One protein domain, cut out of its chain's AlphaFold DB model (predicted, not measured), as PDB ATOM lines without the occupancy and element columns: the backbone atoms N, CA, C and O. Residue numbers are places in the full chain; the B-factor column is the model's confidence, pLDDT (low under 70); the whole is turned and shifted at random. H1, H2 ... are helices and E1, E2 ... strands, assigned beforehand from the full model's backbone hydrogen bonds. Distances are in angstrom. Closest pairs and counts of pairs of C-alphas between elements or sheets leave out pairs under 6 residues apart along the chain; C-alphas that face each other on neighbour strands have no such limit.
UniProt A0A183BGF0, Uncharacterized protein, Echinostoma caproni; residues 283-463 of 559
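What this domain is: This is residues 283 to 463 of the 559 residues of an uncharacterized protein of Echinostoma caproni (UniProt A0A183BGF0). Two four-stranded sheets lie face to face as a sandwich, and the second of them curls round one long helix, H6, which lies over its face away from the first sheet. Along one side, E4 of the second sheet runs on into E5 of the first; along the other, H1 packs on the edge strands E1 and E8, while the short helices H4 and H5 lie beyond one end of the first sheet. The printed part has 181 residues, with six named helices and eight named strands in the order E1 H1 H2 H3 E2 E3 E4 E5 H4 H5 E6 E7 H6 E8. The sheets run E1 E2 E6 E5 and E4 E3 E7 E8, both antiparallel throughout, and the class is mixed, helices and strands. The whole is compact, with a radius of gyration of the C-alphas of 16.2 A and spans of 49 by 35 by 27 A.

Where its parts are: E1, residues 283 to 290, begins with C-alpha 283 at (-27.549, 44.416, 16.389) and bends by 86 degrees at residue 286. Three helices follow: H1, residues 293 to 300, H2, residues 302 to 305, and H3, residues 310 to 313. E2, residues 323 to 333, measures 30.1 A and bends by 58 degrees at residue 330. E3, residues 338 to 348, measures 31.2 A. E4, residues 351 to 356, runs on into E5, residues 358 to 363, at 43 degrees across a break of one residue. Then come H4, residues 370 to 373, and H5, residues 376 to 381. E6, residues 386 to 396, measures 29.9 A, and E7, residues 400 to 410, measures 28.7 A. H6, residues 417 to 437, measures 30.5 A and begins with C-alpha 417 at (-13.888, 35.417, 25.824). E8, residues 451 to 459, measures 24.7 A and ends with C-alpha 459 at (-33.475, 50.471, 31.938).

How they stand to each other: In the first sheet, E2 has E1 and E6 as antiparallel neighbours: N 289 and O 328 are 2.9 A apart, and N 327 and O 392 are 3.0 A apart, within hydrogen-bond range. E5 is the edge strand beside E6, with N 360 and O 391 at 2.8 A. In the second sheet, E3 and E4 form a hairpin, with N 346 and O 353 at 2.9 A. E7 has E3 and E8 as antiparallel neighbours: N 341 and O 406 are 2.9 A apart, and N 405 and O 456 are 2.9 A apart, within hydrogen-bond range. Both sheets are strongly twisted. They form a sandwich, two sheets face to face, with facing parts 10.9 A apart centre to centre and strands at 26 degrees. H6 and the second sheet make two layers, the helix on one face; the closest C-alphas of H6 and E4 are those of Ile 429 and Leu 352, 6.4 A apart. H1 is over E1 at a height of 7.3 A over the first sheet, and over E8 at 9.4 A over the second. H2 stands at the second sheet's level, and H3 only grazes that sheet. H3 and H6 touch, H6 with residues 432 to 436 alone; their closest C-alphas, of Thr 313 and Leu 436, are 6.7 A apart. H5 only grazes the first sheet, and H4 is only just not on it, with 4 pairs of C-alphas within 10 A. In H1 and H6 every O i to N i+4 pair is within hydrogen-bond range; in H5, 1 of 2 is, and H2, H3 and H4 are too short for such a pair.

The domain as a whole: The two C-alphas farthest apart, of Glu 349 and Gln 367, are 50.6 A apart. The printed part has no cut. The link from H6 to E8, residues 438 to 450, is long. Residues 320 to 321 pair in parallel with residues 462 to 463. The mean pLDDT of the printed part is 92.3, and no printed residue is under 70.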
ATOM      1  N   ILE A 283     -26.294  44.916  15.810       97.88
ATOM      2  CA  ILE A 283     -27.549  44.416  16.389       97.88
ATOM      3  C   ILE A 283     -28.696  45.163  15.708       97.88
ATOM      4  O   ILE A 283     -28.825  46.386  15.857       97.88
ATOM      5  N   PHE A 284     -29.520  44.436  14.957       97.06
ATOM      6  CA  PHE A 284     -30.590  45.023  14.157       97.06
ATOM      7  C   PHE A 284     -31.804  45.357  15.016       97.06
ATOM      8  O   PHE A 284     -32.380  44.471  15.635       97.06
ATOM      9  N   ASN A 285     -32.244  46.619  14.996       95.56
ATOM     10  CA  ASN A 285     -33.437  47.055  15.727       95.56
ATOM     11  C   ASN A 285     -34.686  46.258  15.328       95.56
ATOM     12  O   ASN A 285     -35.350  45.694  16.185       95.56
ATOM     13  N   TRP A 286     -34.970  46.140  14.033       95.06
ATOM     14  CA  TRP A 286     -36.150  45.441  13.516       95.06
ATOM     15  C   TRP A 286     -36.200  43.957  13.893       95.06
ATOM     16  O   TRP A 286     -37.260  43.346  13.805       95.06
ATOM     17  N   GLY A 287     -35.059  43.372  14.262       95.38
ATOM     18  CA  GLY A 287     -34.955  41.968  14.625       95.38
ATOM     19  C   GLY A 287     -35.236  41.693  16.097       95.38
ATOM     20  O   GLY A 287     -35.292  40.521  16.441       95.38
ATOM     21  N   ILE A 288     -35.369  42.723  16.942       98.31
ATOM     22  CA  ILE A 288     -35.533  42.583  18.395       98.31
ATOM     23  C   ILE A 288     -37.002  42.373  18.740       98.31
ATOM     24  O   ILE A 288     -37.846  43.192  18.371       98.31
ATOM     25  N   ASN A 289     -37.287  41.336  19.519       98.19
ATOM     26  CA  ASN A 289     -38.607  41.049  20.059       98.19
ATOM     27  C   ASN A 289     -38.492  40.486  21.480       98.19
ATOM     28  O   ASN A 289     -37.600  39.694  21.759       98.19
ATOM     29  N   THR A 290     -39.387  40.865  22.385       97.75
ATOM     30  CA  THR A 290     -39.433  40.332  23.754       97.75
ATOM     31  C   THR A 290     -40.872  40.054  24.170       97.75
ATOM     32  O   THR A 290     -41.817  40.576  23.580       97.75
ATOM     33  N   ASN A 291     -41.061  39.272  25.234       95.88
ATOM     34  CA  ASN A 291     -42.383  39.055  25.828       95.88
ATOM     35  C   ASN A 291     -42.984  40.320  26.489       95.88
ATOM     36  O   ASN A 291     -44.111  40.276  26.973       95.88
ATOM     37  N   GLN A 292     -42.259  41.449  26.493       95.56
ATOM     38  CA  GLN A 292     -42.709  42.743  27.007       95.56
ATOM     39  C   GLN A 292     -42.635  43.815  25.914       95.56
ATOM     40  O   GLN A 292     -41.564  44.338  25.595       95.56
ATOM     41  N   THR A 293     -43.787  44.214  25.375       94.38
ATOM     42  CA  THR A 293     -43.887  45.149  24.236       94.38
ATOM     43  C   THR A 293     -43.213  46.504  24.485       94.38
ATOM     44  O   THR A 293     -42.589  47.067  23.583       94.38
ATOM     45  N   HIS A 294     -43.264  47.020  25.714       92.88
ATOM     46  CA  HIS A 294     -42.618  48.281  26.090       92.88
ATOM     47  C   HIS A 294     -41.088  48.177  26.162       92.88
ATOM     48  O   HIS A 294     -40.384  49.116  25.783       92.88
ATOM     49  N   VAL A 295     -40.561  47.028  26.597       94.62
ATOM     50  CA  VAL A 295     -39.116  46.755  26.582       94.62
ATOM     51  C   VAL A 295     -38.644  46.538  25.151       94.62
ATOM     52  O   VAL A 295     -37.614  47.087  24.774       94.62
ATOM     53  N   THR A 296     -39.429  45.824  24.334       96.62
ATOM     54  CA  THR A 296     -39.177  45.667  22.892       96.62
ATOM     55  C   THR A 296     -39.050  47.032  22.220       96.62
ATOM     56  O   THR A 296     -38.011  47.336  21.642       96.62
ATOM     57  N   SER A 297     -40.058  47.895  22.376       94.50
ATOM     58  CA  SER A 297     -40.073  49.234  21.773       94.50
ATOM     59  C   SER A 297     -38.872  50.080  22.211       94.50
ATOM     60  O   SER A 297     -38.284  50.799  21.406       94.50
ATOM     61  N   SER A 298     -38.467  49.957  23.478       93.44
ATOM     62  CA  SER A 298     -37.309  50.673  24.015       93.44
ATOM     63  C   SER A 298     -35.997  50.142  23.434       93.44
ATOM     64  O   SER A 298     -35.194  50.922  22.935       93.44
ATOM     65  N   LEU A 299     -35.797  48.818  23.415       94.88
ATOM     66  CA  LEU A 299     -34.608  48.188  22.833       94.88
ATOM     67  C   LEU A 299     -34.474  48.450  21.332       94.88
ATOM     68  O   LEU A 299     -33.356  48.466  20.825       94.88
ATOM     69  N   GLN A 300     -35.578  48.663  20.614       95.75
ATOM     70  CA  GLN A 300     -35.565  49.025  19.196       95.75
ATOM     71  C   GLN A 300     -35.126  50.479  18.948       95.75
ATOM     72  O   GLN A 300     -34.643  50.783  17.853       95.75
ATOM     73  N   ASN A 301     -35.208  51.360  19.952       92.69
ATOM     74  CA  ASN A 301     -34.742  52.743  19.848       92.69
ATOM     75  C   ASN A 301     -33.204  52.795  19.706       92.69
ATOM     76  O   ASN A 301     -32.465  52.024  20.322       92.69
ATOM     77  N   ASN A 302     -32.707  53.705  18.871       89.62
ATOM     78  CA  ASN A 302     -31.278  53.932  18.671       89.62
ATOM     79  C   ASN A 302     -30.593  54.539  19.907       89.62
ATOM     80  O   ASN A 302     -29.404  54.291  20.105       89.62
ATOM     81  N   ASP A 303     -31.325  55.227  20.787       87.19
ATOM     82  CA  ASP A 303     -30.779  55.790  22.036       87.19
ATOM     83  C   ASP A 303     -30.238  54.719  23.001       87.19
ATOM     84  O   ASP A 303     -29.445  55.012  23.897       87.19
ATOM     85  N   CYS A 304     -30.641  53.457  22.825       89.12
ATOM     86  CA  CYS A 304     -30.130  52.325  23.601       89.12
ATOM     87  C   CYS A 304     -28.733  51.864  23.161       89.12
ATOM     88  O   CYS A 304     -28.159  51.010  23.827       89.12
ATOM     89  N   THR A 305     -28.192  52.391  22.058       91.12
ATOM     90  CA  THR A 305     -26.883  51.982  21.507       91.12
ATOM     91  C   THR A 305     -25.708  52.863  21.934       91.12
ATOM     92  O   THR A 305     -24.570  52.584  21.560       91.12
ATOM     93  N   SER A 306     -25.977  53.941  22.676       89.50
ATOM     94  CA  SER A 306     -24.963  54.923  23.067       89.50
ATOM     95  C   SER A 306     -24.000  54.377  24.117       89.50
ATOM     96  O   SER A 306     -24.420  53.944  25.189       89.50
ATOM     97  N   ASP A 307     -22.697  54.530  23.874       89.81
ATOM     98  CA  ASP A 307     -21.653  54.237  24.862       89.81
ATOM     99  C   ASP A 307     -21.734  55.155  26.098       89.81
ATOM    100  O   ASP A 307     -21.205  54.802  27.149       89.81
ATOM    101  N   GLY A 308     -22.399  56.312  26.013       87.19
ATOM    102  CA  GLY A 308     -22.667  57.201  27.154       87.19
ATOM    103  C   GLY A 308     -23.896  56.815  27.989       87.19
ATOM    104  O   GLY A 308     -24.132  57.414  29.042       87.19
ATOM    105  N   ILE A 309     -24.675  55.823  27.533       89.25
ATOM    106  CA  ILE A 309     -25.874  55.265  28.180       89.25
ATOM    107  C   ILE A 309     -26.859  56.324  28.716       89.25
ATOM    108  O   ILE A 309     -27.485  56.147  29.764       89.25
ATOM    109  N   GLU A 310     -27.016  57.451  28.018       85.12
ATOM    110  CA  GLU A 310     -27.836  58.583  28.465       85.12
ATOM    111  C   GLU A 310     -29.289  58.173  28.720       85.12
ATOM    112  O   GLU A 310     -29.885  58.567  29.727       85.12
ATOM    113  N   SER A 311     -29.822  57.302  27.861       81.38
ATOM    114  CA  SER A 311     -31.165  56.725  27.964       81.38
ATOM    115  C   SER A 311     -31.388  55.935  29.262       81.38
ATOM    116  O   SER A 311     -32.515  55.862  29.752       81.38
ATOM    117  N   PHE A 312     -30.326  55.428  29.900       86.25
ATOM    118  CA  PHE A 312     -30.413  54.702  31.169       86.25
ATOM    119  C   PHE A 312     -30.740  55.609  32.370       86.25
ATOM    120  O   PHE A 312     -31.109  55.137  33.446       86.25
ATOM    121  N   THR A 313     -30.649  56.934  32.233       80.81
ATOM    122  CA  THR A 313     -31.037  57.858  33.316       80.81
ATOM    123  C   THR A 313     -32.551  57.928  33.524       80.81
ATOM    124  O   THR A 313     -33.003  58.170  34.648       80.81
ATOM    125  N   LEU A 314     -33.333  57.670  32.473       80.19
ATOM    126  CA  LEU A 314     -34.784  57.799  32.479       80.19
ATOM    127  C   LEU A 314     -35.423  56.617  33.209       80.19
ATOM    128  O   LEU A 314     -35.186  55.454  32.883       80.19
ATOM    129  N   LYS A 315     -36.240  56.905  34.227       80.94
ATOM    130  CA  LYS A 315     -36.986  55.863  34.939       80.94
ATOM    131  C   LYS A 315     -38.137  55.363  34.055       80.94
ATOM    132  O   LYS A 315     -38.939  56.186  33.620       80.94
ATOM    133  N   PRO A 316     -38.269  54.044  33.837       85.12
ATOM    134  CA  PRO A 316     -39.388  53.492  33.083       85.12
ATOM    135  C   PRO A 316     -40.720  53.742  33.792       85.12
ATOM    136  O   PRO A 316     -40.837  53.545  35.008       85.12
ATOM    137  N   ASN A 317     -41.733  54.136  33.018       83.19
ATOM    138  CA  ASN A 317     -43.096  54.330  33.519       83.19
ATOM    139  C   ASN A 317     -43.813  52.995  33.751       83.19
ATOM    140  O   ASN A 317     -44.557  52.849  34.718       83.19
ATOM    141  N   GLN A 318     -43.568  52.018  32.877       87.69
ATOM    142  CA  GLN A 318     -44.159  50.685  32.959       87.69
ATOM    143  C   GLN A 318     -43.245  49.722  33.711       87.69
ATOM    144  O   GLN A 318     -42.021  49.887  33.725       87.69
ATOM    145  N   ARG A 319     -43.862  48.735  34.366       90.44
ATOM    146  CA  ARG A 319     -43.141  47.691  35.086       90.44
ATOM    147  C   ARG A 319     -43.074  46.413  34.270       90.44
ATOM    148  O   ARG A 319     -44.055  46.032  33.639       90.44
ATOM    149  N   VAL A 320     -41.934  45.742  34.359       92.06
ATOM    150  CA  VAL A 320     -41.764  44.369  33.883       92.06
ATOM    151  C   VAL A 320     -42.196  43.431  35.014       92.06
ATOM    152  O   VAL A 320     -41.753  43.648  36.148       92.06
ATOM    153  N   PRO A 321     -43.064  42.436  34.766       89.94
ATOM    154  CA  PRO A 321     -43.423  41.455  35.781       89.94
ATOM    155  C   PRO A 321     -42.190  40.652  36.214       89.94
ATOM    156  O   PRO A 321     -41.375  40.262  35.382       89.94
ATOM    157  N   GLU A 322     -42.060  40.411  37.516       89.50
ATOM    158  CA  GLU A 322     -41.084  39.471  38.072       89.50
ATOM    159  C   GLU A 322     -41.306  38.077  37.473       89.50
ATOM    160  O   GLU A 322     -42.438  37.588  37.452       89.50
ATOM    161  N   GLY A 323     -40.237  37.441  36.993       87.44
ATOM    162  CA  GLY A 323     -40.337  36.134  36.348       87.44
ATOM    163  C   GLY A 323     -39.400  35.949  35.170       87.44
ATOM    164  O   GLY A 323     -38.322  36.536  35.105       87.44
ATOM    165  N   GLU A 324     -39.819  35.093  34.243       88.00
ATOM    166  CA  GLU A 324     -39.083  34.815  33.015       88.00
ATOM    167  C   GLU A 324     -39.250  35.953  32.000       88.00
ATOM    168  O   GLU A 324     -40.356  36.334  31.598       88.00
ATOM    169  N   PHE A 325     -38.120  36.485  31.555       92.88
ATOM    170  CA  PHE A 325     -38.023  37.488  30.512       92.88
ATOM    171  C   PHE A 325     -37.348  36.876  29.290       92.88
ATOM    172  O   PHE A 325     -36.144  36.617  29.291       92.88
ATOM    173  N   ASN A 326     -38.145  36.665  28.247       95.81
ATOM    174  CA  ASN A 326     -37.723  35.977  27.035       95.81
ATOM    175  C   ASN A 326     -37.719  36.945  25.859       95.81
ATOM    176  O   ASN A 326     -38.583  37.825  25.754       95.81
ATOM    177  N   GLY A 327     -36.784  36.745  24.940       97.62
ATOM    178  CA  GLY A 327     -36.748  37.506  23.707       97.62
ATOM    179  C   GLY A 327     -35.834  36.912  22.656       97.62
ATOM    180  O   GLY A 327     -35.168  35.899  22.863       97.62
ATOM    181  N   SER A 328     -35.822  37.571  21.509       98.38
ATOM    182  CA  SER A 328     -34.957  37.253  20.393       98.38
ATOM    183  C   SER A 328     -34.414  38.522  19.748       98.38
ATOM    184  O   SER A 328     -35.008  39.599  19.854       98.38
ATOM    185  N   PHE A 329     -33.262  38.414  19.094       98.44
ATOM    186  CA  PHE A 329     -32.736  39.470  18.238       98.44
ATOM    187  C   PHE A 329     -31.888  38.923  17.093       98.44
ATOM    188  O   PHE A 329     -31.391  37.802  17.138       98.44
ATOM    189  N   HIS A 330     -31.706  39.747  16.061       98.31
ATOM    190  CA  HIS A 330     -30.786  39.453  14.967       98.31
ATOM    191  C   HIS A 330     -29.495  40.248  15.131       98.31
ATOM    192  O   HIS A 330     -29.524  41.463  15.368       98.31
ATOM    193  N   SER A 331     -28.363  39.575  14.949       98.00
ATOM    194  CA  SER A 331     -27.041  40.185  15.024       98.00
ATOM    195  C   SER A 331     -26.163  39.770  13.846       98.00
ATOM    196  O   SER A 331     -26.392  38.749  13.198       98.00
ATOM    197  N   MET A 332     -25.160  40.593  13.544       97.94
ATOM    198  CA  MET A 332     -24.090  40.243  12.617       97.94
ATOM    199  C   MET A 332     -22.726  40.502  13.236       97.94
ATOM    200  O   MET A 332     -22.418  41.620  13.645       97.94
ATOM    201  N   HIS A 333     -21.902  39.465  13.273       96.69
ATOM    202  CA  HIS A 333     -20.556  39.471  13.844       96.69
ATOM    203  C   HIS A 333     -19.648  38.537  13.034       96.69
ATOM    204  O   HIS A 333     -20.094  37.862  12.102       96.69
ATOM    205  N   TYR A 334     -18.351  38.509  13.335       94.25
ATOM    206  CA  TYR A 334     -17.450  37.560  12.685       94.25
ATOM    207  C   TYR A 334     -17.833  36.117  13.037       94.25
ATOM    208  O   TYR A 334     -18.235  35.833  14.163       94.25
ATOM    209  N   ARG A 335     -17.645  35.188  12.088       92.44
ATOM    210  CA  ARG A 335     -17.844  33.744  12.324       92.44
ATOM    211  C   ARG A 335     -16.901  33.185  13.391       92.44
ATOM    212  O   ARG A 335     -17.258  32.272  14.122       92.44
ATOM    213  N   SER A 336     -15.672  33.688  13.420       89.81
ATOM    214  CA  SER A 336     -14.635  33.301  14.374       89.81
ATOM    215  C   SER A 336     -14.154  34.562  15.081       89.81
ATOM    216  O   SER A 336     -13.897  35.570  14.420       89.81
ATOM    217  N   GLY A 337     -14.090  34.527  16.413       90.75
ATOM    218  CA  GLY A 337     -13.818  35.709  17.235       90.75
ATOM    219  C   GLY A 337     -14.972  36.715  17.284       90.75
ATOM    220  O   GLY A 337     -14.731  37.888  17.534       90.75
ATOM    221  N   GLY A 338     -16.210  36.305  16.999       94.38
ATOM    222  CA  GLY A 338     -17.404  37.124  17.216       94.38
ATOM    223  C   GLY A 338     -18.513  36.291  17.850       94.38
ATOM    224  O   GLY A 338     -18.646  35.116  17.512       94.38
ATOM    225  N   TRP A 339     -19.256  36.880  18.784       96.12
ATOM    226  CA  TRP A 339     -20.323  36.219  19.548       96.12
ATOM    227  C   TRP A 339     -21.287  37.251  20.138       96.12
ATOM    228  O   TRP A 339     -21.014  38.458  20.100       96.12
ATOM    229  N   THR A 340     -22.404  36.797  20.701       97.69
ATOM    230  CA  THR A 340     -23.341  37.636  21.448       97.69
ATOM    231  C   THR A 340     -23.558  37.142  22.872       97.69
ATOM    232  O   THR A 340     -23.292  35.995  23.216       97.69
ATOM    233  N   THR A 341     -24.020  38.044  23.730       97.38
ATOM    234  CA  THR A 341     -24.428  37.722  25.096       97.38
ATOM    235  C   THR A 341     -25.524  38.682  25.541       97.38
ATOM    236  O   THR A 341     -25.715  39.757  24.958       97.38
ATOM    237  N   VAL A 342     -26.265  38.287  26.569       98.12
ATOM    238  CA  VAL A 342     -27.328  39.097  27.162       98.12
ATOM    239  C   VAL A 342     -27.134  39.108  28.663       98.12
ATOM    240  O   VAL A 342     -27.014  38.046  29.274       98.12
ATOM    241  N   TRP A 343     -27.125  40.301  29.257       97.50
ATOM    242  CA  TRP A 343     -26.968  40.456  30.699       97.50
ATOM    243  C   TRP A 343     -28.144  41.172  31.346       97.50
ATOM    244  O   TRP A 343     -28.715  42.113  30.787       97.50
ATOM    245  N   SER A 344     -28.436  40.765  32.577       95.25
ATOM    246  CA  SER A 344     -29.265  41.519  33.513       95.25
ATOM    247  C   SER A 344     -28.377  42.361  34.425       95.25
ATOM    248  O   SER A 344     -27.397  41.869  34.977       95.25
ATOM    249  N   ILE A 345     -28.711  43.640  34.590       95.69
ATOM    250  CA  ILE A 345     -28.021  44.546  35.511       95.69
ATOM    251  C   ILE A 345     -28.736  44.499  36.853       95.69
ATOM    252  O   ILE A 345     -29.901  44.896  36.945       95.69
ATOM    253  N   VAL A 346     -28.035  44.065  37.895       91.56
ATOM    254  CA  VAL A 346     -28.617  43.838  39.220       91.56
ATOM    255  C   VAL A 346     -28.091  44.849  40.219       91.56
ATOM    256  O   VAL A 346     -26.887  45.090  40.293       91.56
ATOM    257  N   HIS A 347     -28.999  45.423  41.005       90.50
ATOM    258  CA  HIS A 347     -28.695  46.331  42.101       90.50
ATOM    259  C   HIS A 347     -29.111  45.720  43.440       90.50
ATOM    260  O   HIS A 347     -30.285  45.745  43.808       90.50
ATOM    261  N   PHE A 348     -28.142  45.188  44.182       83.62
ATOM    262  CA  PHE A 348     -28.366  44.511  45.459       83.62
ATOM    263  C   PHE A 348     -27.355  44.995  46.501       83.62
ATOM    264  O   PHE A 348     -26.177  45.137  46.186       83.62
ATOM    265  N   GLU A 349     -27.810  45.294  47.724       80.56
ATOM    266  CA  GLU A 349     -26.962  45.781  48.833       80.56
ATOM    267  C   GLU A 349     -25.999  46.920  48.437       80.56
ATOM    268  O   GLU A 349     -24.814  46.913  48.765       80.56
ATOM    269  N   GLN A 350     -26.505  47.908  47.686       80.00
ATOM    270  CA  GLN A 350     -25.733  49.053  47.161       80.00
ATOM    271  C   GLN A 350     -24.607  48.682  46.176       80.00
ATOM    272  O   GLN A 350     -23.812  49.536  45.776       80.00
ATOM    273  N   LYS A 351     -24.538  47.422  45.741       88.19
ATOM    274  CA  LYS A 351     -23.612  46.939  44.719       88.19
ATOM    275  C   LYS A 351     -24.344  46.730  43.401       88.19
ATOM    276  O   LYS A 351     -25.510  46.347  43.360       88.19
ATOM    277  N   LEU A 352     -23.619  46.995  42.321       92.69
ATOM    278  CA  LEU A 352     -24.048  46.730  40.956       92.69
ATOM    279  C   LEU A 352     -23.154  45.652  40.364       92.69
ATOM    280  O   LEU A 352     -21.930  45.764  40.460       92.69
ATOM    281  N   TYR A 353     -23.772  44.651  39.753       92.38
ATOM    282  CA  TYR A 353     -23.102  43.600  38.997       92.38
ATOM    283  C   TYR A 353     -23.989  43.146  37.831       92.38
ATOM    284  O   TYR A 353     -25.150  43.555  37.724       92.38
ATOM    285  N   VAL A 354     -23.417  42.345  36.934       94.25
ATOM    286  CA  VAL A 354     -24.125  41.761  35.792       94.25
ATOM    287  C   VAL A 354     -24.381  40.278  36.028       94.25
ATOM    288  O   VAL A 354     -23.573  39.604  36.663       94.25
ATOM    289  N   GLU A 355     -25.496  39.780  35.513       90.50
ATOM    290  CA  GLU A 355     -25.805  38.352  35.471       90.50
ATOM    291  C   GLU A 355     -26.027  37.895  34.041       90.50
ATOM    292  O   GLU A 355     -26.757  38.545  33.286       90.50
ATOM    293  N   ASN A 356     -25.432  36.758  33.689       92.44
ATOM    294  CA  ASN A 356     -25.596  36.155  32.376       92.44
ATOM    295  C   ASN A 356     -26.999  35.576  32.221       92.44
ATOM    296  O   ASN A 356     -27.453  34.786  33.048       92.44
ATOM    297  N   CYS A 357     -27.663  35.938  31.130       93.69
ATOM    298  CA  CYS A 357     -28.862  35.252  30.683       93.69
ATOM    299  C   CYS A 357     -28.491  34.004  29.875       93.69
ATOM    300  O   CYS A 357     -27.396  33.907  29.319       93.69
ATOM    301  N   SER A 358     -29.423  33.058  29.774       93.12
ATOM    302  CA  SER A 358     -29.272  31.936  28.850       93.12
ATOM    303  C   SER A 358     -29.437  32.446  27.422       93.12
ATOM    304  O   SER A 358     -30.401  33.156  27.133       93.12
ATOM    305  N   VAL A 359     -28.494  32.109  26.544       95.62
ATOM    306  CA  VAL A 359     -28.476  32.536  25.143       95.62
ATOM    307  C   VAL A 359     -28.274  31.318  24.252       95.62
ATOM    308  O   VAL A 359     -27.393  30.496  24.496       95.62
ATOM    309  N   ASN A 360     -29.088  31.215  23.206       96.69
ATOM    310  CA  ASN A 360     -28.963  30.222  22.150       96.69
ATOM    311  C   ASN A 360     -28.838  30.929  20.795       96.69
ATOM    312  O   ASN A 360     -29.725  31.689  20.399       96.69
ATOM    313  N   GLU A 361     -27.743  30.668  20.085       95.88
ATOM    314  CA  GLU A 361     -27.403  31.309  18.815       95.88
ATOM    315  C   GLU A 361     -27.560  30.343  17.641       95.88
ATOM    316  O   GLU A 361     -27.058  29.220  17.659       95.88
ATOM    317  N   THR A 362     -28.216  30.796  16.575       97.06
ATOM    318  CA  THR A 362     -28.353  30.041  15.326       97.06
ATOM    319  C   THR A 362     -27.848  30.864  14.148       97.06
ATOM    320  O   THR A 362     -28.404  31.906  13.808       97.06
ATOM    321  N   VAL A 363     -26.801  30.374  13.477       96.88
ATOM    322  CA  VAL A 363     -26.278  31.006  12.256       96.88
ATOM    323  C   VAL A 363     -27.224  30.737  11.087       96.88
ATOM    324  O   VAL A 363     -27.390  29.596  10.646       96.88
ATOM    325  N   LEU A 364     -27.818  31.799  10.548       96.56
ATOM    326  CA  LEU A 364     -28.785  31.729   9.460       96.56
ATOM    327  C   LEU A 364     -28.093  31.598   8.100       96.56
ATOM    328  O   LEU A 364     -27.107  32.273   7.803       96.56
ATOM    329  N   LYS A 365     -28.656  30.755   7.226       94.31
ATOM    330  CA  LYS A 365     -28.162  30.559   5.854       94.31
ATOM    331  C   LYS A 365     -29.011  31.317   4.819       94.31
ATOM    332  O   LYS A 365     -30.245  31.274   4.917       94.31
ATOM    333  N   PRO A 366     -28.402  31.934   3.782       93.81
ATOM    334  CA  PRO A 366     -29.132  32.672   2.745       93.81
ATOM    335  C   PRO A 366     -30.192  31.861   2.003       93.81
ATOM    336  O   PRO A 366     -31.240  32.396   1.642       93.81
ATOM    337  N   GLN A 367     -29.945  30.567   1.784       92.31
ATOM    338  CA  GLN A 367     -30.836  29.694   1.017       92.31
ATOM    339  C   GLN A 367     -32.205  29.543   1.694       92.31
ATOM    340  O   GLN A 367     -33.225  29.536   1.005       92.31
ATOM    341  N   GLN A 368     -32.216  29.468   3.028       94.38
ATOM    342  CA  GLN A 368     -33.416  29.291   3.851       94.38
ATOM    343  C   GLN A 368     -34.076  30.631   4.216       94.38
ATOM    344  O   GLN A 368     -35.284  30.690   4.406       94.38
ATOM    345  N   ASN A 369     -33.307  31.725   4.241       95.31
ATOM    346  CA  ASN A 369     -33.737  33.018   4.785       95.31
ATOM    347  C   ASN A 369     -33.708  34.158   3.749       95.31
ATOM    348  O   ASN A 369     -33.361  35.295   4.069       95.31
ATOM    349  N   LYS A 370     -34.076  33.880   2.491       93.94
ATOM    350  CA  LYS A 370     -33.912  34.808   1.349       93.94
ATOM    351  C   LYS A 370     -34.388  36.242   1.618       93.94
ATOM    352  O   LYS A 370     -33.699  37.181   1.232       93.94
ATOM    353  N   ARG A 371     -35.539  36.422   2.280       94.38
ATOM    354  CA  ARG A 371     -36.104  37.753   2.582       94.38
ATOM    355  C   ARG A 371     -35.199  38.578   3.502       94.38
ATOM    356  O   ARG A 371     -35.004  39.760   3.243       94.38
ATOM    357  N   LEU A 372     -34.610  37.959   4.527       94.50
ATOM    358  CA  LEU A 372     -33.695  38.636   5.453       94.50
ATOM    359  C   LEU A 372     -32.412  39.063   4.734       94.50
ATOM    360  O   LEU A 372     -32.025  40.225   4.790       94.50
ATOM    361  N   PHE A 373     -31.823  38.157   3.951       95.81
ATOM    362  CA  PHE A 373     -30.615  38.432   3.166       95.81
ATOM    363  C   PHE A 373     -30.842  39.380   1.977       95.81
ATOM    364  O   PHE A 373     -29.886  39.805   1.331       95.81
ATOM    365  N   GLN A 374     -32.092  39.733   1.659       94.88
ATOM    366  CA  GLN A 374     -32.400  40.746   0.654       94.88
ATOM    367  C   GLN A 374     -32.358  42.176   1.199       94.88
ATOM    368  O   GLN A 374     -32.223  43.097   0.384       94.88
ATOM    369  N   ARG A 375     -32.433  42.356   2.523       96.50
ATOM    370  CA  ARG A 375     -32.464  43.678   3.147       96.50
ATOM    371  C   ARG A 375     -31.144  44.440   2.924       96.50
ATOM    372  O   ARG A 375     -30.081  43.816   2.984       96.50
ATOM    373  N   PRO A 376     -31.182  45.760   2.650       95.56
ATOM    374  CA  PRO A 376     -29.972  46.538   2.366       95.56
ATOM    375  C   PRO A 376     -28.956  46.532   3.513       95.56
ATOM    376  O   PRO A 376     -27.771  46.333   3.267       95.56
ATOM    377  N   ASP A 377     -29.438  46.673   4.748       93.94
ATOM    378  CA  ASP A 377     -28.643  46.670   5.979       93.94
ATOM    379  C   ASP A 377     -27.940  45.322   6.207       93.94
ATOM    380  O   ASP A 377     -26.750  45.276   6.503       93.94
ATOM    381  N   VAL A 378     -28.625  44.201   5.975       96.00
ATOM    382  CA  VAL A 378     -28.005  42.865   6.044       96.00
ATOM    383  C   VAL A 378     -26.962  42.681   4.935       96.00
ATOM    384  O   VAL A 378     -25.851  42.220   5.193       96.00
ATOM    385  N   LYS A 379     -27.283  43.068   3.694       93.44
ATOM    386  CA  LYS A 379     -26.366  42.952   2.543       93.44
ATOM    387  C   LYS A 379     -25.089  43.767   2.703       93.44
ATOM    388  O   LYS A 379     -24.052  43.349   2.201       93.44
ATOM    389  N   GLU A 380     -25.164  44.921   3.359       91.44
ATOM    390  CA  GLU A 380     -24.009  45.786   3.614       91.44
ATOM    391  C   GLU A 380     -22.949  45.097   4.485       91.44
ATOM    392  O   GLU A 380     -21.743  45.300   4.311       91.44
ATOM    393  N   HIS A 381     -23.394  44.255   5.415       92.94
ATOM    394  CA  HIS A 381     -22.518  43.593   6.373       92.94
ATOM    395  C   HIS A 381     -22.186  42.142   6.005       92.94
ATOM    396  O   HIS A 381     -21.188  41.617   6.505       92.94
ATOM    397  N   TYR A 382     -22.982  41.509   5.138       93.75
ATOM    398  CA  TYR A 382     -22.812  40.110   4.751       93.75
ATOM    399  C   TYR A 382     -21.549  39.864   3.917       93.75
ATOM    400  O   TYR A 382     -21.118  40.709   3.135       93.75
ATOM    401  N   GLY A 383     -20.949  38.687   4.091       91.56
ATOM    402  CA  GLY A 383     -19.608  38.363   3.605       91.56
ATOM    403  C   GLY A 383     -18.638  38.347   4.781       91.56
ATOM    404  O   GLY A 383     -18.385  37.264   5.302       91.56
ATOM    405  N   PRO A 384     -18.158  39.507   5.273       92.31
ATOM    406  CA  PRO A 384     -17.297  39.559   6.455       92.31
ATOM    407  C   PRO A 384     -17.966  39.026   7.731       92.31
ATOM    408  O   PRO A 384     -17.278  38.506   8.607       92.31
ATOM    409  N   PHE A 385     -19.288  39.184   7.853       96.00
ATOM    410  CA  PHE A 385     -20.064  38.755   9.016       96.00
ATOM    411  C   PHE A 385     -21.065  37.649   8.679       96.00
ATOM    412  O   PHE A 385     -21.620  37.605   7.576       96.00
ATOM    413  N   VAL A 386     -21.342  36.816   9.683       96.44
ATOM    414  CA  VAL A 386     -22.476  35.884   9.710       96.44
ATOM    415  C   VAL A 386     -23.707  36.586  10.259       96.44
ATOM    416  O   VAL A 386     -23.578  37.432  11.137       96.44
ATOM    417  N   LEU A 387     -24.889  36.238   9.747       97.69
ATOM    418  CA  LEU A 387     -26.165  36.636  10.344       97.69
ATOM    419  C   LEU A 387     -26.595  35.565  11.345       97.69
ATOM    420  O   LEU A 387     -26.749  34.403  10.965       97.69
ATOM    421  N   THR A 388     -26.819  35.972  12.586       97.62
ATOM    422  CA  THR A 388     -27.186  35.090  13.693       97.62
ATOM    423  C   THR A 388     -28.548  35.502  14.240       97.62
ATOM    424  O   THR A 388     -28.800  36.685  14.480       97.62
ATOM    425  N   GLU A 389     -29.434  34.526  14.420       98.00
ATOM    426  CA  GLU A 389     -30.627  34.669  15.251       98.00
ATOM    427  C   GLU A 389     -30.279  34.245  16.673       98.00
ATOM    428  O   GLU A 389     -29.741  33.159  16.899       98.00
ATOM    429  N   VAL A 390     -30.569  35.119  17.626       98.25
ATOM    430  CA  VAL A 390     -30.239  34.935  19.033       98.25
ATOM    431  C   VAL A 390     -31.539  34.858  19.809       98.25
ATOM    432  O   VAL A 390     -32.316  35.807  19.779       98.25
ATOM    433  N   ASN A 391     -31.765  33.753  20.513       98.25
ATOM    434  CA  ASN A 391     -32.865  33.599  21.459       98.25
ATOM    435  C   ASN A 391     -32.296  33.635  22.872       98.25
ATOM    436  O   ASN A 391     -31.288  32.983  23.142       98.25
ATOM    437  N   PHE A 392     -32.924  34.386  23.768       96.88
ATOM    438  CA  PHE A 392     -32.441  34.531  25.133       96.88
ATOM    439  C   PHE A 392     -33.560  34.424  26.165       96.88
ATOM    440  O   PHE A 392     -34.720  34.756  25.902       96.88
ATOM    441  N   GLN A 393     -33.168  34.000  27.363       94.62
ATOM    442  CA  GLN A 393     -34.017  33.884  28.540       94.62
ATOM    443  C   GLN A 393     -33.265  34.394  29.772       94.62
ATOM    444  O   GLN A 393     -32.185  33.904  30.113       94.62
ATOM    445  N   CYS A 394     -33.853  35.379  30.441       91.62
ATOM    446  CA  CYS A 394     -33.384  35.952  31.698       91.62
ATOM    447  C   CYS A 394     -34.432  35.717  32.792       91.62
ATOM    448  O   CYS A 394     -35.629  35.672  32.506       91.62
ATOM    449  N   VAL A 395     -34.015  35.670  34.055       87.56
ATOM    450  CA  VAL A 395     -34.936  35.795  35.194       87.56
ATOM    451  C   VAL A 395     -34.829  37.210  35.739       87.56
ATOM    452  O   VAL A 395     -33.764  37.644  36.174       87.56
ATOM    453  N   VAL A 396     -35.933  37.954  35.695       90.06
ATOM    454  CA  VAL A 396     -35.988  39.342  36.153       90.06
ATOM    455  C   VAL A 396     -36.579  39.415  37.553       90.06
ATOM    456  O   VAL A 396     -37.772  39.218  37.771       90.06
ATOM    457  N   LEU A 397     -35.716  39.716  38.517       87.19
ATOM    458  CA  LEU A 397     -36.065  39.936  39.917       87.19
ATOM    459  C   LEU A 397     -36.265  41.440  40.207       87.19
ATOM    460  O   LEU A 397     -35.887  42.285  39.390       87.19
ATOM    461  N   PRO A 398     -36.830  41.838  41.365       87.06
ATOM    462  CA  PRO A 398     -37.112  43.241  41.689       87.06
ATOM    463  C   PRO A 398     -35.858  44.116  41.792       87.06
ATOM    464  O   PRO A 398     -35.943  45.335  41.664       87.06
ATOM    465  N   ASN A 399     -34.704  43.495  42.040       87.75
ATOM    466  CA  ASN A 399     -33.385  44.123  42.065       87.75
ATOM    467  C   ASN A 399     -32.761  44.275  40.664       87.75
ATOM    468  O   ASN A 399     -31.751  44.967  40.534       87.75
ATOM    469  N   VAL A 400     -33.343  43.683  39.616       92.00
ATOM    470  CA  VAL A 400     -32.915  43.906  38.229       92.00
ATOM    471  C   VAL A 400     -33.374  45.288  37.779       92.00
ATOM    472  O   VAL A 400     -34.560  45.621  37.814       92.00
ATOM    473  N   ILE A 401     -32.417  46.103  37.344       93.88
ATOM    474  CA  ILE A 401     -32.636  47.492  36.925       93.88
ATOM    475  C   ILE A 401     -32.362  47.722  35.438       93.88
ATOM    476  O   ILE A 401     -32.650  48.804  34.927       93.88
ATOM    477  N   GLY A 402     -31.802  46.748  34.725       95.38
ATOM    478  CA  GLY A 402     -31.505  46.886  33.302       95.38
ATOM    479  C   GLY A 402     -31.335  45.550  32.599       95.38
ATOM    480  O   GLY A 402     -31.001  44.559  33.240       95.38
ATOM    481  N   ILE A 403     -31.537  45.558  31.286       96.69
ATOM    482  CA  ILE A 403     -31.220  44.445  30.387       96.69
ATOM    483  C   ILE A 403     -30.332  44.990  29.275       96.69
ATOM    484  O   ILE A 403     -30.611  46.064  28.734       96.69
ATOM    485  N   VAL A 404     -29.274  44.264  28.928       97.44
ATOM    486  CA  VAL A 404     -28.367  44.641  27.845       97.44
ATOM    487  C   VAL A 404     -28.177  43.491  26.867       97.44
ATOM    488  O   VAL A 404     -27.824  42.384  27.261       97.44
ATOM    489  N   LEU A 405     -28.412  43.769  25.585       98.25
ATOM    490  CA  LEU A 405     -28.048  42.890  24.473       98.25
ATOM    491  C   LEU A 405     -26.670  43.312  23.977       98.25
ATOM    492  O   LEU A 405     -26.467  44.506  23.752       98.25
ATOM    493  N   ILE A 406     -25.736  42.384  23.795       97.94
ATOM    494  CA  ILE A 406     -24.357  42.713  23.428       97.94
ATOM    495  C   ILE A 406     -23.880  41.790  22.311       97.94
ATOM    496  O   ILE A 406     -24.138  40.593  22.325       97.94
ATOM    497  N   ALA A 407     -23.156  42.353  21.349       98.00
ATOM    498  CA  ALA A 407     -22.416  41.621  20.337       98.00
ATOM    499  C   ALA A 407     -20.952  42.063  20.365       98.00
ATOM    500  O   ALA A 407     -20.662  43.263  20.449       98.00
ATOM    501  N   PHE A 408     -20.041  41.103  20.248       97.00
ATOM    502  CA  PHE A 408     -18.596  41.298  20.280       97.00
ATOM    503  C   PHE A 408     -17.946  40.852  18.974       97.00
ATOM    504  O   PHE A 408     -18.395  39.911  18.324       97.00
ATOM    505  N   ASN A 409     -16.845  41.515  18.636       95.88
ATOM    506  CA  ASN A 409     -15.839  41.056  17.687       95.88
ATOM    507  C   ASN A 409     -14.455  41.276  18.312       95.88
ATOM    508  O   ASN A 409     -14.183  42.363  18.823       95.88
ATOM    509  N   THR A 410     -13.560  40.298  18.240       93.06
ATOM    510  CA  THR A 410     -12.188  40.379  18.764       93.06
ATOM    511  C   THR A 410     -11.151  40.272  17.668       93.06
ATOM    512  O   THR A 410     -11.363  39.575  16.683       93.06
ATOM    513  N   GLU A 411     -10.009  40.931  17.849       87.12
ATOM    514  CA  GLU A 411      -8.822  40.744  17.017       87.12
ATOM    515  C   GLU A 411      -7.744  39.996  17.822       87.12
ATOM    516  O   GLU A 411      -7.413  40.377  18.942       87.12
ATOM    517  N   GLY A 412      -7.212  38.915  17.251       78.25
ATOM    518  CA  GLY A 412      -6.218  38.022  17.843       78.25
ATOM    519  C   GLY A 412      -6.692  36.566  17.853       78.25
ATOM    520  O   GLY A 412      -7.863  36.285  18.094       78.25
ATOM    521  N   ALA A 413      -5.780  35.623  17.603       70.69
ATOM    522  CA  ALA A 413      -6.109  34.196  17.535       70.69
ATOM    523  C   ALA A 413      -6.407  33.554  18.909       70.69
ATOM    524  O   ALA A 413      -7.080  32.532  18.961       70.69
ATOM    525  N   ASN A 414      -5.943  34.167  20.006       78.19
ATOM    526  CA  ASN A 414      -5.975  33.597  21.362       78.19
ATOM    527  C   ASN A 414      -6.665  34.523  22.380       78.19
ATOM    528  O   ASN A 414      -6.220  34.643  23.519       78.19
ATOM    529  N   VAL A 415      -7.711  35.241  21.967       83.94
ATOM    530  CA  VAL A 415      -8.441  36.128  22.883       83.94
ATOM    531  C   VAL A 415      -9.369  35.305  23.779       83.94
ATOM    532  O   VAL A 415     -10.225  34.576  23.282       83.94
ATOM    533  N   ASN A 416      -9.215  35.444  25.096       90.94
ATOM    534  CA  ASN A 416     -10.089  34.811  26.078       90.94
ATOM    535  C   ASN A 416     -11.431  35.559  26.158       90.94
ATOM    536  O   ASN A 416     -11.480  36.731  26.537       90.94
ATOM    537  N   VAL A 417     -12.521  34.869  25.810       92.19
ATOM    538  CA  VAL A 417     -13.888  35.417  25.824       92.19
ATOM    539  C   VAL A 417     -14.261  35.955  27.207       92.19
ATOM    540  O   VAL A 417     -14.741  37.081  27.306       92.19
ATOM    541  N   GLY A 418     -13.967  35.203  28.273       93.19
ATOM    542  CA  GLY A 418     -14.317  35.597  29.639       93.19
ATOM    543  C   GLY A 418     -13.591  36.861  30.104       93.19
ATOM    544  O   GLY A 418     -14.179  37.698  30.779       93.19
ATOM    545  N   GLU A 419     -12.334  37.057  29.698       93.56
ATOM    546  CA  GLU A 419     -11.584  38.283  30.013       93.56
ATOM    547  C   GLU A 419     -12.155  39.508  29.291       93.56
ATOM    548  O   GLU A 419     -12.263  40.584  29.884       93.56
ATOM    549  N   VAL A 420     -12.551  39.354  28.022       94.75
ATOM    550  CA  VAL A 420     -13.186  40.430  27.245       94.75
ATOM    551  C   VAL A 420     -14.532  40.815  27.849       94.75
ATOM    552  O   VAL A 420     -14.806  42.005  28.018       94.75
ATOM    553  N   GLU A 421     -15.351  39.823  28.194       95.81
ATOM    554  CA  GLU A 421     -16.652  40.036  28.826       95.81
ATOM    555  C   GLU A 421     -16.514  40.703  30.194       95.81
ATOM    556  O   GLU A 421     -17.167  41.718  30.432       95.81
ATOM    557  N   ASN A 422     -15.611  40.222  31.053       95.31
ATOM    558  CA  ASN A 422     -15.377  40.810  32.372       95.31
ATOM    559  C   ASN A 422     -14.904  42.266  32.278       95.31
ATOM    560  O   ASN A 422     -15.463  43.136  32.944       95.31
ATOM    561  N   ALA A 423     -13.939  42.563  31.401       95.62
ATOM    562  CA  ALA A 423     -13.458  43.930  31.202       95.62
ATOM    563  C   ALA A 423     -14.576  44.869  30.706       95.62
ATOM    564  O   ALA A 423     -14.681  46.019  31.150       95.62
ATOM    565  N   TYR A 424     -15.441  44.383  29.809       96.69
ATOM    566  CA  TYR A 424     -16.588  45.154  29.335       96.69
ATOM    567  C   TYR A 424     -17.648  45.347  30.428       96.69
ATOM    568  O   TYR A 424     -18.153  46.457  30.597       96.69
ATOM    569  N   ALA A 425     -17.950  44.304  31.203       96.62
ATOM    570  CA  ALA A 425     -18.885  44.353  32.323       96.62
ATOM    571  C   ALA A 425     -18.437  45.353  33.396       96.62
ATOM    572  O   ALA A 425     -19.239  46.174  33.841       96.62
ATOM    573  N   GLU A 426     -17.156  45.344  33.770       95.75
ATOM    574  CA  GLU A 426     -16.585  46.315  34.708       95.75
ATOM    575  C   GLU A 426     -16.725  47.750  34.193       95.75
ATOM    576  O   GLU A 426     -17.168  48.638  34.930       95.75
ATOM    577  N   SER A 427     -16.403  47.983  32.914       96.19
ATOM    578  CA  SER A 427     -16.584  49.295  32.291       96.19
ATOM    579  C   SER A 427     -18.053  49.729  32.318       96.19
ATOM    580  O   SER A 427     -18.354  50.838  32.766       96.19
ATOM    581  N   LEU A 428     -18.970  48.844  31.923       95.88
ATOM    582  CA  LEU A 428     -20.408  49.099  31.902       95.88
ATOM    583  C   LEU A 428     -20.952  49.436  33.296       95.88
ATOM    584  O   LEU A 428     -21.618  50.456  33.469       95.88
ATOM    585  N   ILE A 429     -20.631  48.624  34.307       95.38
ATOM    586  CA  ILE A 429     -21.053  48.841  35.697       95.38
ATOM    587  C   ILE A 429     -20.549  50.190  36.214       95.38
ATOM    588  O   ILE A 429     -21.298  50.912  36.876       95.38
ATOM    589  N   ASN A 430     -19.296  50.549  35.923       93.94
ATOM    590  CA  ASN A 430     -18.722  51.820  36.360       93.94
ATOM    591  C   ASN A 430     -19.448  53.014  35.733       93.94
ATOM    592  O   ASN A 430     -19.778  53.968  36.439       93.94
ATOM    593  N   VAL A 431     -19.774  52.943  34.441       94.38
ATOM    594  CA  VAL A 431     -20.543  54.000  33.769       94.38
ATOM    595  C   VAL A 431     -21.950  54.092  34.356       94.38
ATOM    596  O   VAL A 431     -22.395  55.191  34.675       94.38
ATOM    597  N   ILE A 432     -22.628  52.962  34.595       93.44
ATOM    598  CA  ILE A 432     -23.953  52.943  35.236       93.44
ATOM    599  C   ILE A 432     -23.897  53.574  36.634       93.44
ATOM    600  O   ILE A 432     -24.737  54.418  36.950       93.44
ATOM    601  N   LYS A 433     -22.902  53.226  37.462       91.38
ATOM    602  CA  LYS A 433     -22.699  53.821  38.796       91.38
ATOM    603  C   LYS A 433     -22.588  55.340  38.717       91.38
ATOM    604  O   LYS A 433     -23.291  56.045  39.438       91.38
ATOM    605  N   GLU A 434     -21.737  55.845  37.831       91.00
ATOM    606  CA  GLU A 434     -21.546  57.285  37.661       91.00
ATOM    607  C   GLU A 434     -22.795  57.968  37.103       91.00
ATOM    608  O   GLU A 434     -23.139  59.074  37.520       91.00
ATOM    609  N   ARG A 435     -23.536  57.290  36.225       89.00
ATOM    610  CA  ARG A 435     -24.740  57.839  35.605       89.00
ATOM    611  C   ARG A 435     -25.940  57.893  36.541       89.00
ATOM    612  O   ARG A 435     -26.759  58.805  36.437       89.00
ATOM    613  N   LEU A 436     -26.013  56.962  37.490       86.38
ATOM    614  CA  LEU A 436     -26.986  56.991  38.581       86.38
ATOM    615  C   LEU A 436     -26.680  58.087  39.611       86.38
ATOM    616  O   LEU A 436     -27.619  58.603  40.215       86.38
ATOM    617  N   LYS A 437     -25.406  58.466  39.793       86.94
ATOM    618  CA  LYS A 437     -25.005  59.595  40.653       86.94
ATOM    619  C   LYS A 437     -25.192  60.951  39.968       86.94
ATOM    620  O   LYS A 437     -25.655  61.890  40.603       86.94
ATOM    621  N   SER A 438     -24.814  61.065  38.691       83.75
ATOM    622  CA  SER A 438     -24.845  62.318  37.933       83.75
ATOM    623  C   SER A 438     -25.284  62.121  36.480       83.75
ATOM    624  O   SER A 438     -24.591  61.521  35.648       83.75
ATOM    625  N   GLN A 439     -26.413  62.745  36.141       77.00
ATOM    626  CA  GLN A 439     -26.963  62.788  34.783       77.00
ATOM    627  C   GLN A 439     -26.106  63.594  33.789       77.00
ATOM    628  O   GLN A 439     -26.362  63.520  32.593       77.00
ATOM    629  N   SER A 440     -25.078  64.325  34.243       76.19
ATOM    630  CA  SER A 440     -24.178  65.121  33.387       76.19
ATOM    631  C   SER A 440     -22.766  64.537  33.226       76.19
ATOM    632  O   SER A 440     -21.960  65.086  32.476       76.19
ATOM    633  N   SER A 441     -22.464  63.406  33.877       78.62
ATOM    634  CA  SER A 441     -21.231  62.631  33.656       78.62
ATOM    635  C   SER A 441     -20.935  62.397  32.159       78.62
ATOM    636  O   SER A 441     -21.844  62.148  31.370       78.62
ATOM    637  N   LYS A 442     -19.664  62.487  31.756       83.38
ATOM    638  CA  LYS A 442     -19.209  62.265  30.367       83.38
ATOM    639  C   LYS A 442     -18.488  60.924  30.185       83.38
ATOM    640  O   LYS A 442     -17.768  60.739  29.206       83.38
ATOM    641  N   VAL A 443     -18.607  60.020  31.157       88.56
ATOM    642  CA  VAL A 443     -17.963  58.702  31.100       88.56
ATOM    643  C   VAL A 443     -18.711  57.827  30.093       88.56
ATOM    644  O   VAL A 443     -19.938  57.833  30.064       88.56
ATOM    645  N   SER A 444     -17.966  57.082  29.282       92.38
ATOM    646  CA  SER A 444     -18.496  56.149  28.292       92.38
ATOM    647  C   SER A 444     -17.984  54.735  28.530       92.38
ATOM    648  O   SER A 444     -16.883  54.535  29.056       92.38
ATOM    649  N   VAL A 445     -18.797  53.756  28.143       93.31
ATOM    650  CA  VAL A 445     -18.444  52.338  28.180       93.31
ATOM    651  C   VAL A 445     -17.333  52.098  27.166       93.31
ATOM    652  O   VAL A 445     -17.406  52.553  26.024       93.31
ATOM    653  N   LYS A 446     -16.282  51.394  27.582       92.94
ATOM    654  CA  LYS A 446     -15.127  51.089  26.739       92.94
ATOM    655  C   LYS A 446     -14.990  49.576  26.574       92.94
ATOM    656  O   LYS A 446     -14.995  48.864  27.576       92.94
ATOM    657  N   PRO A 447     -14.848  49.076  25.335       90.00
ATOM    658  CA  PRO A 447     -14.495  47.682  25.105       90.00
ATOM    659  C   PRO A 447     -13.056  47.397  25.551       90.00
ATOM    660  O   PRO A 447     -12.238  48.312  25.690       90.00
ATOM    661  N   SER A 448     -12.736  46.115  25.734       88.19
ATOM    662  CA  SER A 448     -11.348  45.669  25.893       88.19
ATOM    663  C   SER A 448     -10.537  46.026  24.641       88.19
ATOM    664  O   SER A 448     -11.079  46.020  23.535       88.19
ATOM    665  N   GLY A 449      -9.239  46.317  24.789       83.75
ATOM    666  CA  GLY A 449      -8.386  46.831  23.705       83.75
ATOM    667  C   GLY A 449      -8.327  45.940  22.456       83.75
ATOM    668  O   GLY A 449      -8.193  46.452  21.346       83.75
ATOM    669  N   ASN A 450      -8.514  44.630  22.631       86.56
ATOM    670  CA  ASN A 450      -8.532  43.637  21.552       86.56
ATOM    671  C   ASN A 450      -9.950  43.311  21.058       86.56
ATOM    672  O   ASN A 450     -10.153  42.316  20.366       86.56
ATOM    673  N   SER A 451     -10.945  44.127  21.408       92.56
ATOM    674  CA  SER A 451     -12.347  43.905  21.065       92.56
ATOM    675  C   SER A 451     -13.039  45.178  20.592       92.56
ATOM    676  O   SER A 451     -12.685  46.294  20.966       92.56
ATOM    677  N   VAL A 452     -14.065  44.997  19.773       94.56
ATOM    678  CA  VAL A 452     -15.067  46.013  19.472       94.56
ATOM    679  C   VAL A 452     -16.443  45.438  19.747       94.56
ATOM    680  O   VAL A 452     -16.721  44.273  19.460       94.56
ATOM    681  N   THR A 453     -17.309  46.280  20.291       95.19
ATOM    682  CA  THR A 453     -18.585  45.846  20.853       95.19
ATOM    683  C   THR A 453     -19.698  46.751  20.355       95.19
ATOM    684  O   THR A 453     -19.504  47.954  20.164       95.19
ATOM    685  N   ARG A 454     -20.883  46.177  20.163       96.06
ATOM    686  CA  ARG A 454     -22.136  46.928  20.096       96.06
ATOM    687  C   ARG A 454     -23.085  46.395  21.141       96.06
ATOM    688  O   ARG A 454     -23.165  45.189  21.337       96.06
ATOM    689  N   HIS A 455     -23.801  47.306  21.781       96.19
ATOM    690  CA  HIS A 455     -24.776  46.952  22.789       96.19
ATOM    691  C   HIS A 455     -26.097  47.679  22.551       96.19
ATOM    692  O   HIS A 455     -26.155  48.677  21.831       96.19
ATOM    693  N   ARG A 456     -27.158  47.152  23.157       96.44
ATOM    694  CA  ARG A 456     -28.443  47.819  23.345       96.44
ATOM    695  C   ARG A 456     -28.841  47.666  24.804       96.44
ATOM    696  O   ARG A 456     -29.204  46.569  25.217       96.44
ATOM    697  N   LEU A 457     -28.727  48.744  25.573       95.88
ATOM    698  CA  LEU A 457     -29.040  48.776  27.001       95.88
ATOM    699  C   LEU A 457     -30.380  49.473  27.229       95.88
ATOM    700  O   LEU A 457     -30.585  50.607  26.800       95.88
ATOM    701  N   VAL A 458     -31.269  48.817  27.970       94.38
ATOM    702  CA  VAL A 458     -32.539  49.392  28.413       94.38
ATOM    703  C   VAL A 458     -32.625  49.358  29.931       94.38
ATOM    704  O   VAL A 458     -32.281  48.363  30.572       94.38
ATOM    705  N   ARG A 459     -33.106  50.453  30.524       93.81
ATOM    706  CA  ARG A 459     -33.475  50.471  31.938       93.81
ATOM    707  C   ARG A 459     -34.829  49.805  32.108       93.81
ATOM    708  O   ARG A 459     -35.770  50.131  31.392       93.81
ATOM    709  N   VAL A 460     -34.942  48.914  33.082       94.06
ATOM    710  CA  VAL A 460     -36.209  48.267  33.429       94.06
ATOM    711  C   VAL A 460     -36.593  48.596  34.862       94.06
ATOM    712  O   VAL A 460     -35.759  48.953  35.697       94.06
ATOM    713  N   ARG A 461     -37.891  48.518  35.136       91.50
ATOM    714  CA  ARG A 461     -38.428  48.605  36.488       91.50
ATOM    715  C   ARG A 461     -39.199  47.330  36.756       91.50
ATOM    716  O   ARG A 461     -40.347  47.213  36.345       91.50
ATOM    717  N   THR A 462     -38.583  46.384  37.443       89.56
ATOM    718  CA  THR A 462     -39.268  45.135  37.756       89.56
ATOM    719  C   THR A 462     -40.285  45.356  38.878       89.56
ATOM    720  O   THR A 462     -40.083  46.143  39.810       89.56
ATOM    721  N   GLY A 463     -41.435  44.707  38.771       86.19
ATOM    722  CA  GLY A 463     -42.456  44.660  39.805       86.19
ATOM    723  C   GLY A 463     -43.061  43.275  39.853       86.19
ATOM    724  O   GLY A 463     -43.213  42.631  38.825       86.19
TER     725      GLY A 463